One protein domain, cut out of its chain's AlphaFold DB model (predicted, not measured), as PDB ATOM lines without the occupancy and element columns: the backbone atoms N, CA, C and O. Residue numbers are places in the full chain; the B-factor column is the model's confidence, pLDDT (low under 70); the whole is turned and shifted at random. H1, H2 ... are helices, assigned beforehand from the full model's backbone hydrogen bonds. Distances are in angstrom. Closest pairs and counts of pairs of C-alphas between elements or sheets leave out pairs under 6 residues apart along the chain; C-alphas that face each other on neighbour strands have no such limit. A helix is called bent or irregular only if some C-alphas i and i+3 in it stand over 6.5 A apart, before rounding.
ATOM      1  N   VAL A 110      56.752 -19.996 275.985       93.00
ATOM      2  CA  VAL A 110      57.403 -19.705 277.277       93.00
ATOM      3  C   VAL A 110      58.567 -18.717 277.151       93.00
ATOM      4  O   VAL A 110      58.745 -17.860 278.014       93.00
ATOM      5  N   TYR A 111      59.343 -18.797 276.069       96.12
ATOM      6  CA  TYR A 111      60.458 -17.880 275.835       96.12
ATOM      7  C   TYR A 111      59.976 -16.533 275.309       96.12
ATOM      8  O   TYR A 111      60.565 -15.510 275.649       96.12
ATOM      9  N   ASN A 112      58.894 -16.508 274.528       96.00
ATOM     10  CA  ASN A 112      58.306 -15.251 274.088       96.00
ATOM     11  C   ASN A 112      57.706 -14.468 275.267       96.00
ATOM     12  O   ASN A 112      57.939 -13.270 275.393       96.00
ATOM     13  N   ASP A 113      57.006 -15.144 276.181       94.75
ATOM     14  CA  ASP A 113      56.472 -14.510 277.391       94.75
ATOM     15  C   ASP A 113      57.584 -14.009 278.326       94.75
ATOM     16  O   ASP A 113      57.472 -12.913 278.886       94.75
ATOM     17  N   ALA A 114      58.683 -14.761 278.449       96.25
ATOM     18  CA  ALA A 114      59.865 -14.317 279.186       96.25
ATOM     19  C   ALA A 114      60.503 -13.067 278.555       96.25
ATOM     20  O   ALA A 114      60.846 -12.131 279.278       96.25
ATOM     21  N   GLU A 115      60.606 -13.017 277.224       98.38
ATOM     22  CA  GLU A 115      61.172 -11.872 276.504       98.38
ATOM     23  C   GLU A 115      60.308 -10.617 276.651       98.38
ATOM     24  O   GLU A 115      60.814  -9.540 276.970       98.38
ATOM     25  N   ARG A 116      58.983 -10.752 276.518       98.19
ATOM     26  CA  ARG A 116      58.036  -9.655 276.770       98.19
ATOM     27  C   ARG A 116      58.245  -9.060 278.163       98.19
ATOM     28  O   ARG A 116      58.295  -7.837 278.318       98.19
ATOM     29  N   LEU A 117      58.367  -9.912 279.185       98.19
ATOM     30  CA  LEU A 117      58.578  -9.475 280.567       98.19
ATOM     31  C   LEU A 117      59.952  -8.820 280.756       98.19
ATOM     32  O   LEU A 117      60.055  -7.803 281.446       98.19
ATOM     33  N   HIS A 118      60.991  -9.374 280.133       98.56
ATOM     34  CA  HIS A 118      62.334  -8.802 280.141       98.56
ATOM     35  C   HIS A 118      62.342  -7.386 279.552       98.56
ATOM     36  O   HIS A 118      62.754  -6.453 280.242       98.56
ATOM     37  N   ILE A 119      61.792  -7.202 278.349       98.75
ATOM     38  CA  ILE A 119      61.716  -5.905 277.658       98.75
ATOM     39  C   ILE A 119      60.948  -4.874 278.486       98.75
ATOM     40  O   ILE A 119      61.376  -3.721 278.595       98.75
ATOM     41  N   PHE A 120      59.830  -5.280 279.094       98.81
ATOM     42  CA  PHE A 120      59.063  -4.422 279.993       98.81
ATOM     43  C   PHE A 120      59.918  -3.931 281.169       98.81
ATOM     44  O   PHE A 120      60.007  -2.724 281.399       98.81
ATOM     45  N   ARG A 121      60.575  -4.846 281.893       98.69
ATOM     46  CA  ARG A 121      61.384  -4.511 283.077       98.69
ATOM     47  C   ARG A 121      62.612  -3.687 282.718       98.69
ATOM     48  O   ARG A 121      62.903  -2.700 283.389       98.69
ATOM     49  N   GLU A 122      63.311  -4.059 281.651       98.75
ATOM     50  CA  GLU A 122      64.486  -3.332 281.181       98.75
ATOM     51  C   GLU A 122      64.113  -1.901 280.778       98.75
ATOM     52  O   GLU A 122      64.702  -0.939 281.278       98.75
ATOM     53  N   SER A 123      63.079  -1.743 279.948       98.81
ATOM     54  CA  SER A 123      62.623  -0.425 279.496       98.81
ATOM     55  C   SER A 123      62.135   0.447 280.651       98.81
ATOM     56  O   SER A 123      62.383   1.654 280.661       98.81
ATOM     57  N   ALA A 124      61.470  -0.152 281.643       98.75
ATOM     58  CA  ALA A 124      61.028   0.543 282.844       98.75
ATOM     59  C   ALA A 124      62.212   1.124 283.632       98.75
ATOM     60  O   ALA A 124      62.230   2.319 283.933       98.75
ATOM     61  N   LEU A 125      63.235   0.306 283.908       98.75
ATOM     62  CA  LEU A 125      64.427   0.723 284.651       98.75
ATOM     63  C   LEU A 125      65.263   1.749 283.876       98.75
ATOM     64  O   LEU A 125      65.635   2.781 284.436       98.75
ATOM     65  N   GLN A 126      65.502   1.524 282.582       98.75
ATOM     66  CA  GLN A 126      66.192   2.488 281.719       98.75
ATOM     67  C   GLN A 126      65.452   3.833 281.677       98.75
ATOM     68  O   GLN A 126      66.073   4.897 281.747       98.75
ATOM     69  N   GLY A 127      64.119   3.800 281.611       98.75
ATOM     70  CA  GLY A 127      63.279   4.990 281.667       98.75
ATOM     71  C   GLY A 127      63.413   5.754 282.982       98.75
ATOM     72  O   GLY A 127      63.580   6.971 282.968       98.75
ATOM     73  N   MET A 128      63.426   5.046 284.114       98.69
ATOM     74  CA  MET A 128      63.656   5.663 285.422       98.69
ATOM     75  C   MET A 128      65.033   6.322 285.535       98.69
ATOM     76  O   MET A 128      65.139   7.405 286.114       98.69
ATOM     77  N   VAL A 129      66.083   5.690 284.996       98.75
ATOM     78  CA  VAL A 129      67.437   6.267 284.957       98.75
ATOM     79  C   VAL A 129      67.441   7.538 284.112       98.75
ATOM     80  O   VAL A 129      67.904   8.578 284.574       98.75
ATOM     81  N   ARG A 130      66.866   7.483 282.905       98.62
ATOM     82  CA  ARG A 130      66.779   8.628 281.986       98.62
ATOM     83  C   ARG A 130      66.030   9.818 282.588       98.62
ATOM     84  O   ARG A 130      66.397  10.958 282.330       98.62
ATOM     85  N   GLU A 131      64.993   9.559 283.376       98.50
ATOM     86  CA  GLU A 131      64.171  10.597 284.008       98.50
ATOM     87  C   GLU A 131      64.675  11.013 285.401       98.50
ATOM     88  O   GLU A 131      64.026  11.802 286.083       98.50
ATOM     89  N   GLY A 132      65.833  10.507 285.840       98.25
ATOM     90  CA  GLY A 132      66.459  10.905 287.105       98.25
ATOM     91  C   GLY A 132      65.707  10.440 288.357       98.25
ATOM     92  O   GLY A 132      65.925  10.975 289.441       98.25
ATOM     93  N   VAL A 133      64.818   9.449 288.228       98.31
ATOM     94  CA  VAL A 133      64.025   8.906 289.343       98.31
ATOM     95  C   VAL A 133      64.523   7.545 289.829       98.31
ATOM     96  O   VAL A 133      63.991   7.014 290.804       98.31
ATOM     97  N   PHE A 134      65.532   6.960 289.195       98.62
ATOM     98  CA  PHE A 134      66.134   5.718 289.673       98.62
ATOM     99  C   PHE A 134      67.018   5.953 290.911       98.62
ATOM    100  O   PHE A 134      67.893   6.817 290.900       98.62
ATOM    101  N   THR A 135      66.825   5.153 291.963       98.62
ATOM    102  CA  THR A 135      67.718   5.063 293.132       98.62
ATOM    103  C   THR A 135      67.795   3.613 293.618       98.62
ATOM    104  O   THR A 135      66.888   2.825 293.346       98.62
ATOM    105  N   ALA A 136      68.842   3.258 294.372       98.31
ATOM    106  CA  ALA A 136      68.985   1.919 294.956       98.31
ATOM    107  C   ALA A 136      67.813   1.548 295.893       98.31
ATOM    108  O   ALA A 136      67.307   0.427 295.845       98.31
ATOM    109  N   ASP A 137      67.318   2.507 296.681       98.38
ATOM    110  CA  ASP A 137      66.170   2.291 297.575       98.38
ATOM    111  C   ASP A 137      64.882   2.013 296.792       98.38
ATOM    112  O   ASP A 137      64.133   1.090 297.112       98.38
ATOM    113  N   ARG A 138      64.638   2.766 295.710       98.56
ATOM    114  CA  ARG A 138      63.486   2.533 294.824       98.56
ATOM    115  C   ARG A 138      63.602   1.193 294.109       98.56
ATOM    116  O   ARG A 138      62.606   0.488 293.981       98.56
ATOM    117  N   PHE A 139      64.810   0.814 293.695       98.62
ATOM    118  CA  PHE A 139      65.048  -0.498 293.102       98.62
ATOM    119  C   PHE A 139      64.780  -1.638 294.086       98.62
ATOM    120  O   PHE A 139      64.177  -2.621 293.683       98.62
ATOM    121  N   THR A 140      65.125  -1.499 295.369       98.62
ATOM    122  CA  THR A 140      64.780  -2.505 296.393       98.62
ATOM    123  C   THR A 140      63.269  -2.766 296.443       98.62
ATOM    124  O   THR A 140      62.843  -3.920 296.491       98.62
ATOM    125  N   VAL A 141      62.451  -1.710 296.359       98.56
ATOM    126  CA  VAL A 141      60.984  -1.832 296.282       98.56
ATOM    127  C   VAL A 141      60.558  -2.532 294.989       98.56
ATOM    128  O   VAL A 141      59.823  -3.515 295.043       98.56
ATOM    129  N   ILE A 142      61.043  -2.061 293.834       98.69
ATOM    130  CA  ILE A 142      60.729  -2.645 292.518       98.69
ATOM    131  C   ILE A 142      61.091  -4.132 292.482       98.69
ATOM    132  O   ILE A 142      60.278  -4.947 292.062       98.69
ATOM    133  N   HIS A 143      62.284  -4.496 292.947       98.56
ATOM    134  CA  HIS A 143      62.774  -5.870 292.966       98.56
ATOM    135  C   HIS A 143      61.843  -6.778 293.775       98.56
ATOM    136  O   HIS A 143      61.417  -7.821 293.284       98.56
ATOM    137  N   GLY A 144      61.419  -6.336 294.964       98.44
ATOM    138  CA  GLY A 144      60.445  -7.076 295.767       98.44
ATOM    139  C   GLY A 144      59.075  -7.244 295.091       98.44
ATOM    140  O   GLY A 144      58.365  -8.208 295.384       98.44
ATOM    141  N   LEU A 145      58.683  -6.341 294.184       98.12
ATOM    142  CA  LEU A 145      57.479  -6.487 293.354       98.12
ATOM    143  C   LEU A 145      57.713  -7.420 292.155       98.12
ATOM    144  O   LEU A 145      56.825  -8.203 291.812       98.12
ATOM    145  N   GLN A 146      58.906  -7.386 291.555       97.75
ATOM    146  CA  GLN A 146      59.303  -8.268 290.452       97.75
ATOM    147  C   GLN A 146      59.326  -9.738 290.883       97.75
ATOM    148  O   GLN A 146      58.776 -10.582 290.177       97.75
ATOM    149  N   GLU A 147      59.883 -10.042 292.060       97.06
ATOM    150  CA  GLU A 147      59.899 -11.397 292.638       97.06
ATOM    151  C   GLU A 147      58.485 -11.961 292.851       97.06
ATOM    152  O   GLU A 147      58.262 -13.167 292.760       97.06
ATOM    153  N   LYS A 148      57.509 -11.080 293.092       95.81
ATOM    154  CA  LYS A 148      56.094 -11.432 293.283       95.81
ATOM    155  C   LYS A 148      55.281 -11.407 291.984       95.81
ATOM    156  O   LYS A 148      54.093 -11.715 292.024       95.81
ATOM    157  N   ASN A 149      55.894 -11.047 290.850       93.44
ATOM    158  CA  ASN A 149      55.225 -10.793 289.566       93.44
ATOM    159  C   ASN A 149      54.072  -9.773 289.659       93.44
ATOM    160  O   ASN A 149      53.054  -9.892 288.973       93.44
ATOM    161  N   ASP A 150      54.236  -8.768 290.517       96.25
ATOM    162  CA  ASP A 150      53.251  -7.710 290.763       96.25
ATOM    163  C   ASP A 150      53.754  -6.336 290.277       96.25
ATOM    164  O   ASP A 150      53.099  -5.313 290.455       96.25
ATOM    165  N   ASP A 151      54.911  -6.295 289.607       97.62
ATOM    166  CA  ASP A 151      55.581  -5.059 289.201       97.62
ATOM    167  C   ASP A 151      54.869  -4.294 288.072       97.62
ATOM    168  O   ASP A 151      55.104  -3.100 287.892       97.62
ATOM    169  N   ALA A 152      53.942  -4.936 287.362       97.12
ATOM    170  CA  ALA A 152      53.067  -4.297 286.376       97.12
ATOM    171  C   ALA A 152      51.742  -3.768 286.972       97.12
ATOM    172  O   ALA A 152      50.888  -3.260 286.239       97.12
ATOM    173  N   ASN A 153      51.532  -3.899 288.285       96.19
ATOM    174  CA  ASN A 153      50.291  -3.500 288.936       96.19
ATOM    175  C   ASN A 153      50.221  -1.984 289.170       96.19
ATOM    176  O   ASN A 153      51.074  -1.385 289.824       96.19
ATOM    177  N   ARG A 154      49.160  -1.354 288.652       95.06
ATOM    178  CA  ARG A 154      48.949   0.098 288.746       95.06
ATOM    179  C   ARG A 154      48.608   0.576 290.159       95.06
ATOM    180  O   ARG A 154      48.721   1.770 290.411       95.06
ATOM    181  N   THR A 155      48.218  -0.313 291.078       95.88
ATOM    182  CA  THR A 155      47.912   0.073 292.470       95.88
ATOM    183  C   THR A 155      49.115   0.696 293.173       95.88
ATOM    184  O   THR A 155      48.942   1.626 293.958       95.88
ATOM    185  N   HIS A 156      50.329   0.273 292.809       97.12
ATOM    186  CA  HIS A 156      51.587   0.780 293.364       97.12
ATOM    187  C   HIS A 156      51.837   2.261 293.078       97.12
ATOM    188  O   HIS A 156      52.609   2.887 293.795       97.12
ATOM    189  N   ILE A 157      51.154   2.864 292.095       97.06
ATOM    190  CA  ILE A 157      51.219   4.318 291.856       97.06
ATOM    191  C   ILE A 157      50.685   5.093 293.071       97.06
ATOM    192  O   ILE A 157      51.225   6.142 293.416       97.06
ATOM    193  N   GLY A 158      49.650   4.573 293.742       95.69
ATOM    194  CA  GLY A 158      49.080   5.203 294.935       95.69
ATOM    195  C   GLY A 158      50.001   5.135 296.156       95.69
ATOM    196  O   GLY A 158      49.951   6.014 297.011       95.69
ATOM    197  N   GLU A 159      50.857   4.114 296.219       95.88
ATOM    198  CA  GLU A 159      51.845   3.919 297.289       95.88
ATOM    199  C   GLU A 159      53.146   4.683 297.002       95.88
ATOM    200  O   GLU A 159      53.775   5.240 297.902       95.88
ATOM    201  N   TYR A 160      53.531   4.749 295.727       96.81
ATOM    202  CA  TYR A 160      54.804   5.276 295.264       96.81
ATOM    203  C   TYR A 160      54.584   6.172 294.037       96.81
ATOM    204  O   TYR A 160      54.562   5.700 292.902       96.81
ATOM    205  N   GLY A 161      54.504   7.492 294.224       95.38
ATOM    206  CA  GLY A 161      54.268   8.421 293.103       95.38
ATOM    207  C   GLY A 161      55.317   8.339 291.977       95.38
ATOM    208  O   GLY A 161      55.005   8.559 290.813       95.38
ATOM    209  N   TRP A 162      56.556   7.940 292.288       97.75
ATOM    210  CA  TRP A 162      57.615   7.725 291.290       97.75
ATOM    211  C   TRP A 162      57.405   6.465 290.427       97.75
ATOM    212  O   TRP A 162      58.061   6.315 289.394       97.75
ATOM    213  N   TYR A 163      56.507   5.560 290.824       98.50
ATOM    214  CA  TYR A 163      56.264   4.277 290.157       98.50
ATOM    215  C   TYR A 163      55.514   4.427 288.831       98.50
ATOM    216  O   TYR A 163      55.610   3.565 287.957       98.50
ATOM    217  N   GLU A 164      54.827   5.553 288.626       98.38
ATOM    218  CA  GLU A 164      54.235   5.895 287.330       98.38
ATOM    219  C   GLU A 164      55.290   5.906 286.213       98.38
ATOM    220  O   GLU A 164      55.035   5.415 285.112       98.38
ATOM    221  N   VAL A 165      56.508   6.381 286.505       98.56
ATOM    222  CA  VAL A 165      57.617   6.402 285.538       98.56
ATOM    223  C   VAL A 165      58.062   4.985 285.169       98.56
ATOM    224  O   VAL A 165      58.308   4.731 283.987       98.56
ATOM    225  N   TYR A 166      58.122   4.062 286.138       98.75
ATOM    226  CA  TYR A 166      58.434   2.647 285.896       98.75
ATOM    227  C   TYR A 166      57.400   2.029 284.946       98.75
ATOM    228  O   TYR A 166      57.745   1.542 283.870       98.75
ATOM    229  N   LEU A 167      56.114   2.136 285.293       98.62
ATOM    230  CA  LEU A 167      55.026   1.540 284.515       98.62
ATOM    231  C   LEU A 167      54.904   2.138 283.114       98.62
ATOM    232  O   LEU A 167      54.757   1.391 282.146       98.62
ATOM    233  N   ARG A 168      54.973   3.470 282.988       98.50
ATOM    234  CA  ARG A 168      54.875   4.150 281.692       98.50
ATOM    235  C   ARG A 168      56.016   3.732 280.773       98.50
ATOM    236  O   ARG A 168      55.757   3.320 279.648       98.50
ATOM    237  N   ASN A 169      57.264   3.794 281.237       98.75
ATOM    238  CA  ASN A 169      58.408   3.439 280.396       98.75
ATOM    239  C   ASN A 169      58.453   1.942 280.064       98.75
ATOM    240  O   ASN A 169      58.799   1.592 278.936       98.75
ATOM    241  N   GLY A 170      58.042   1.074 280.992       98.75
ATOM    242  CA  GLY A 170      57.887  -0.353 280.721       98.75
ATOM    243  C   GLY A 170      56.830  -0.629 279.652       98.75
ATOM    244  O   GLY A 170      57.110  -1.347 278.691       98.75
ATOM    245  N   LYS A 171      55.640  -0.014 279.760       98.56
ATOM    246  CA  LYS A 171      54.566  -0.143 278.756       98.56
ATOM    247  C   LYS A 171      55.030   0.352 277.383       98.56
ATOM    248  O   LYS A 171      54.804  -0.329 276.392       98.56
ATOM    249  N   GLU A 172      55.702   1.501 277.319       98.50
ATOM    250  CA  GLU A 172      56.218   2.057 276.058       98.50
ATOM    251  C   GLU A 172      57.322   1.196 275.431       98.50
ATOM    252  O   GLU A 172      57.403   1.093 274.209       98.50
ATOM    253  N   GLY A 173      58.166   0.556 276.243       98.38
ATOM    254  CA  GLY A 173      59.115  -0.452 275.769       98.38
ATOM    255  C   GLY A 173      58.422  -1.657 275.158       98.38
ATOM    256  O   GLY A 173      58.681  -2.015 274.011       98.38
ATOM    257  N   LEU A 174      57.477  -2.224 275.901       98.38
ATOM    258  CA  LEU A 174      56.713  -3.386 275.476       98.38
ATOM    259  C   LEU A 174      55.901  -3.120 274.196       98.38
ATOM    260  O   LEU A 174      55.863  -3.975 273.318       98.38
ATOM    261  N   LYS A 175      55.322  -1.922 274.040       98.00
ATOM    262  CA  LYS A 175      54.616  -1.492 272.818       98.00
ATOM    263  C   LYS A 175      55.479  -1.507 271.560       98.00
ATOM    264  O   LYS A 175      54.943  -1.698 270.477       98.00
ATOM    265  N   ARG A 176      56.788  -1.267 271.681       97.69
ATOM    266  CA  ARG A 176      57.704  -1.322 270.531       97.69
ATOM    267  C   ARG A 176      57.987  -2.755 270.088       97.69
ATOM    268  O   ARG A 176      58.272  -2.960 268.916       97.69
ATOM    269  N   TYR A 177      57.908  -3.713 271.010       98.06
ATOM    270  CA  TYR A 177      58.170  -5.124 270.742       98.06
ATOM    271  C   TYR A 177      56.912  -5.888 270.311       98.06
ATOM    272  O   TYR A 177      56.952  -6.607 269.314       98.06
ATOM    273  N   LEU A 178      55.797  -5.723 271.032       96.75
ATOM    274  CA  LEU A 178      54.572  -6.484 270.780       96.75
ATOM    275  C   LEU A 178      54.028  -6.248 269.365       96.75
ATOM    276  O   LEU A 178      53.830  -5.111 268.942       96.75
TER     277      LEU A 178
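AT A GLANCE: This is residues 110 to 178 of the 316 residues of the protein "Adenylylsulfate kinase" of Lachnospiraceae bacterium OM04-12BH (UniProt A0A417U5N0). Two long helices, H1 and H4, cross closely as a lopsided X, with the crossing in the later half of H1 and around the middle of H4. The shorter helix H2 and the small helix H3 lie toward the end of the X where H4 begins, H2 near H1 and H3 next to the first residues of H4, with a loop of residues 147 to 155 joining them. The printed part has 69 residues, with four named helices in the order H1, H2, H3, H4 and no named strand; the class is all helix. It is compact, with a radius of gyration of the C-alphas of 11.4 A, and spans 30 by 25 by 20 A along its three main axes.

IN THESE COORDINATES: The longest helix by residues is H1, residues 110 to 130, 30.2 A from first to last C-alpha. It begins at C-alpha 110, at (57.403, -19.705, 277.277), and ends at C-alpha 130, at (66.779, 8.628, 281.986). H4, residues 163 to 177, is 21.7 A long and ends at C-alpha 177, at (58.170, -5.124, 270.742). H2 holds residues 136 to 146 and is 14.8 A long. H3 holds residues 156 to 159 and is 5.0 A long. No helix is bent or irregular.

HOW THE PARTS SIT: H1 and H4 touch, with 37 pairs of C-alphas within 8 A. Their closest C-alphas are those of Ala 124 and Gly 170, 3.9 A apart. Their centres are 8.2 A apart, and they run opposite ways at a steep tilt of 50 degrees. H1 and H2 are near each other, with 7 pairs of C-alphas within 10 A but no pair within 8 A. H3 and H4 only just touch, with 3 pairs of C-alphas within 8 A, and they touch only at the corner by their link. H4 touches H3 with residues 163 to 164 alone; the closest C-alphas of the two helices are those of Ile 157 and Tyr 163, 5.3 A apart. H2 is apart from H3 and from H4, and H1 is apart from H3. In H1 and H2 every O i to N i+4 pair is within hydrogen-bond range, in H4 9 of 11 are, and H3 is too short for such a pair.

THE WHOLE: The two C-alphas farthest apart are those of Val 110 and Gly 132, 33.4 A. The first and last printed C-alphas, of Val 110 and Leu 178, are 15.0 A apart. The printed part has no cut. The links from H1 to H2 and from H3 to H4 are tight, the link from H2 to H3 is short, and no link is long. The mean pLDDT of the printed part is 97.7, and no printed residue is under 70.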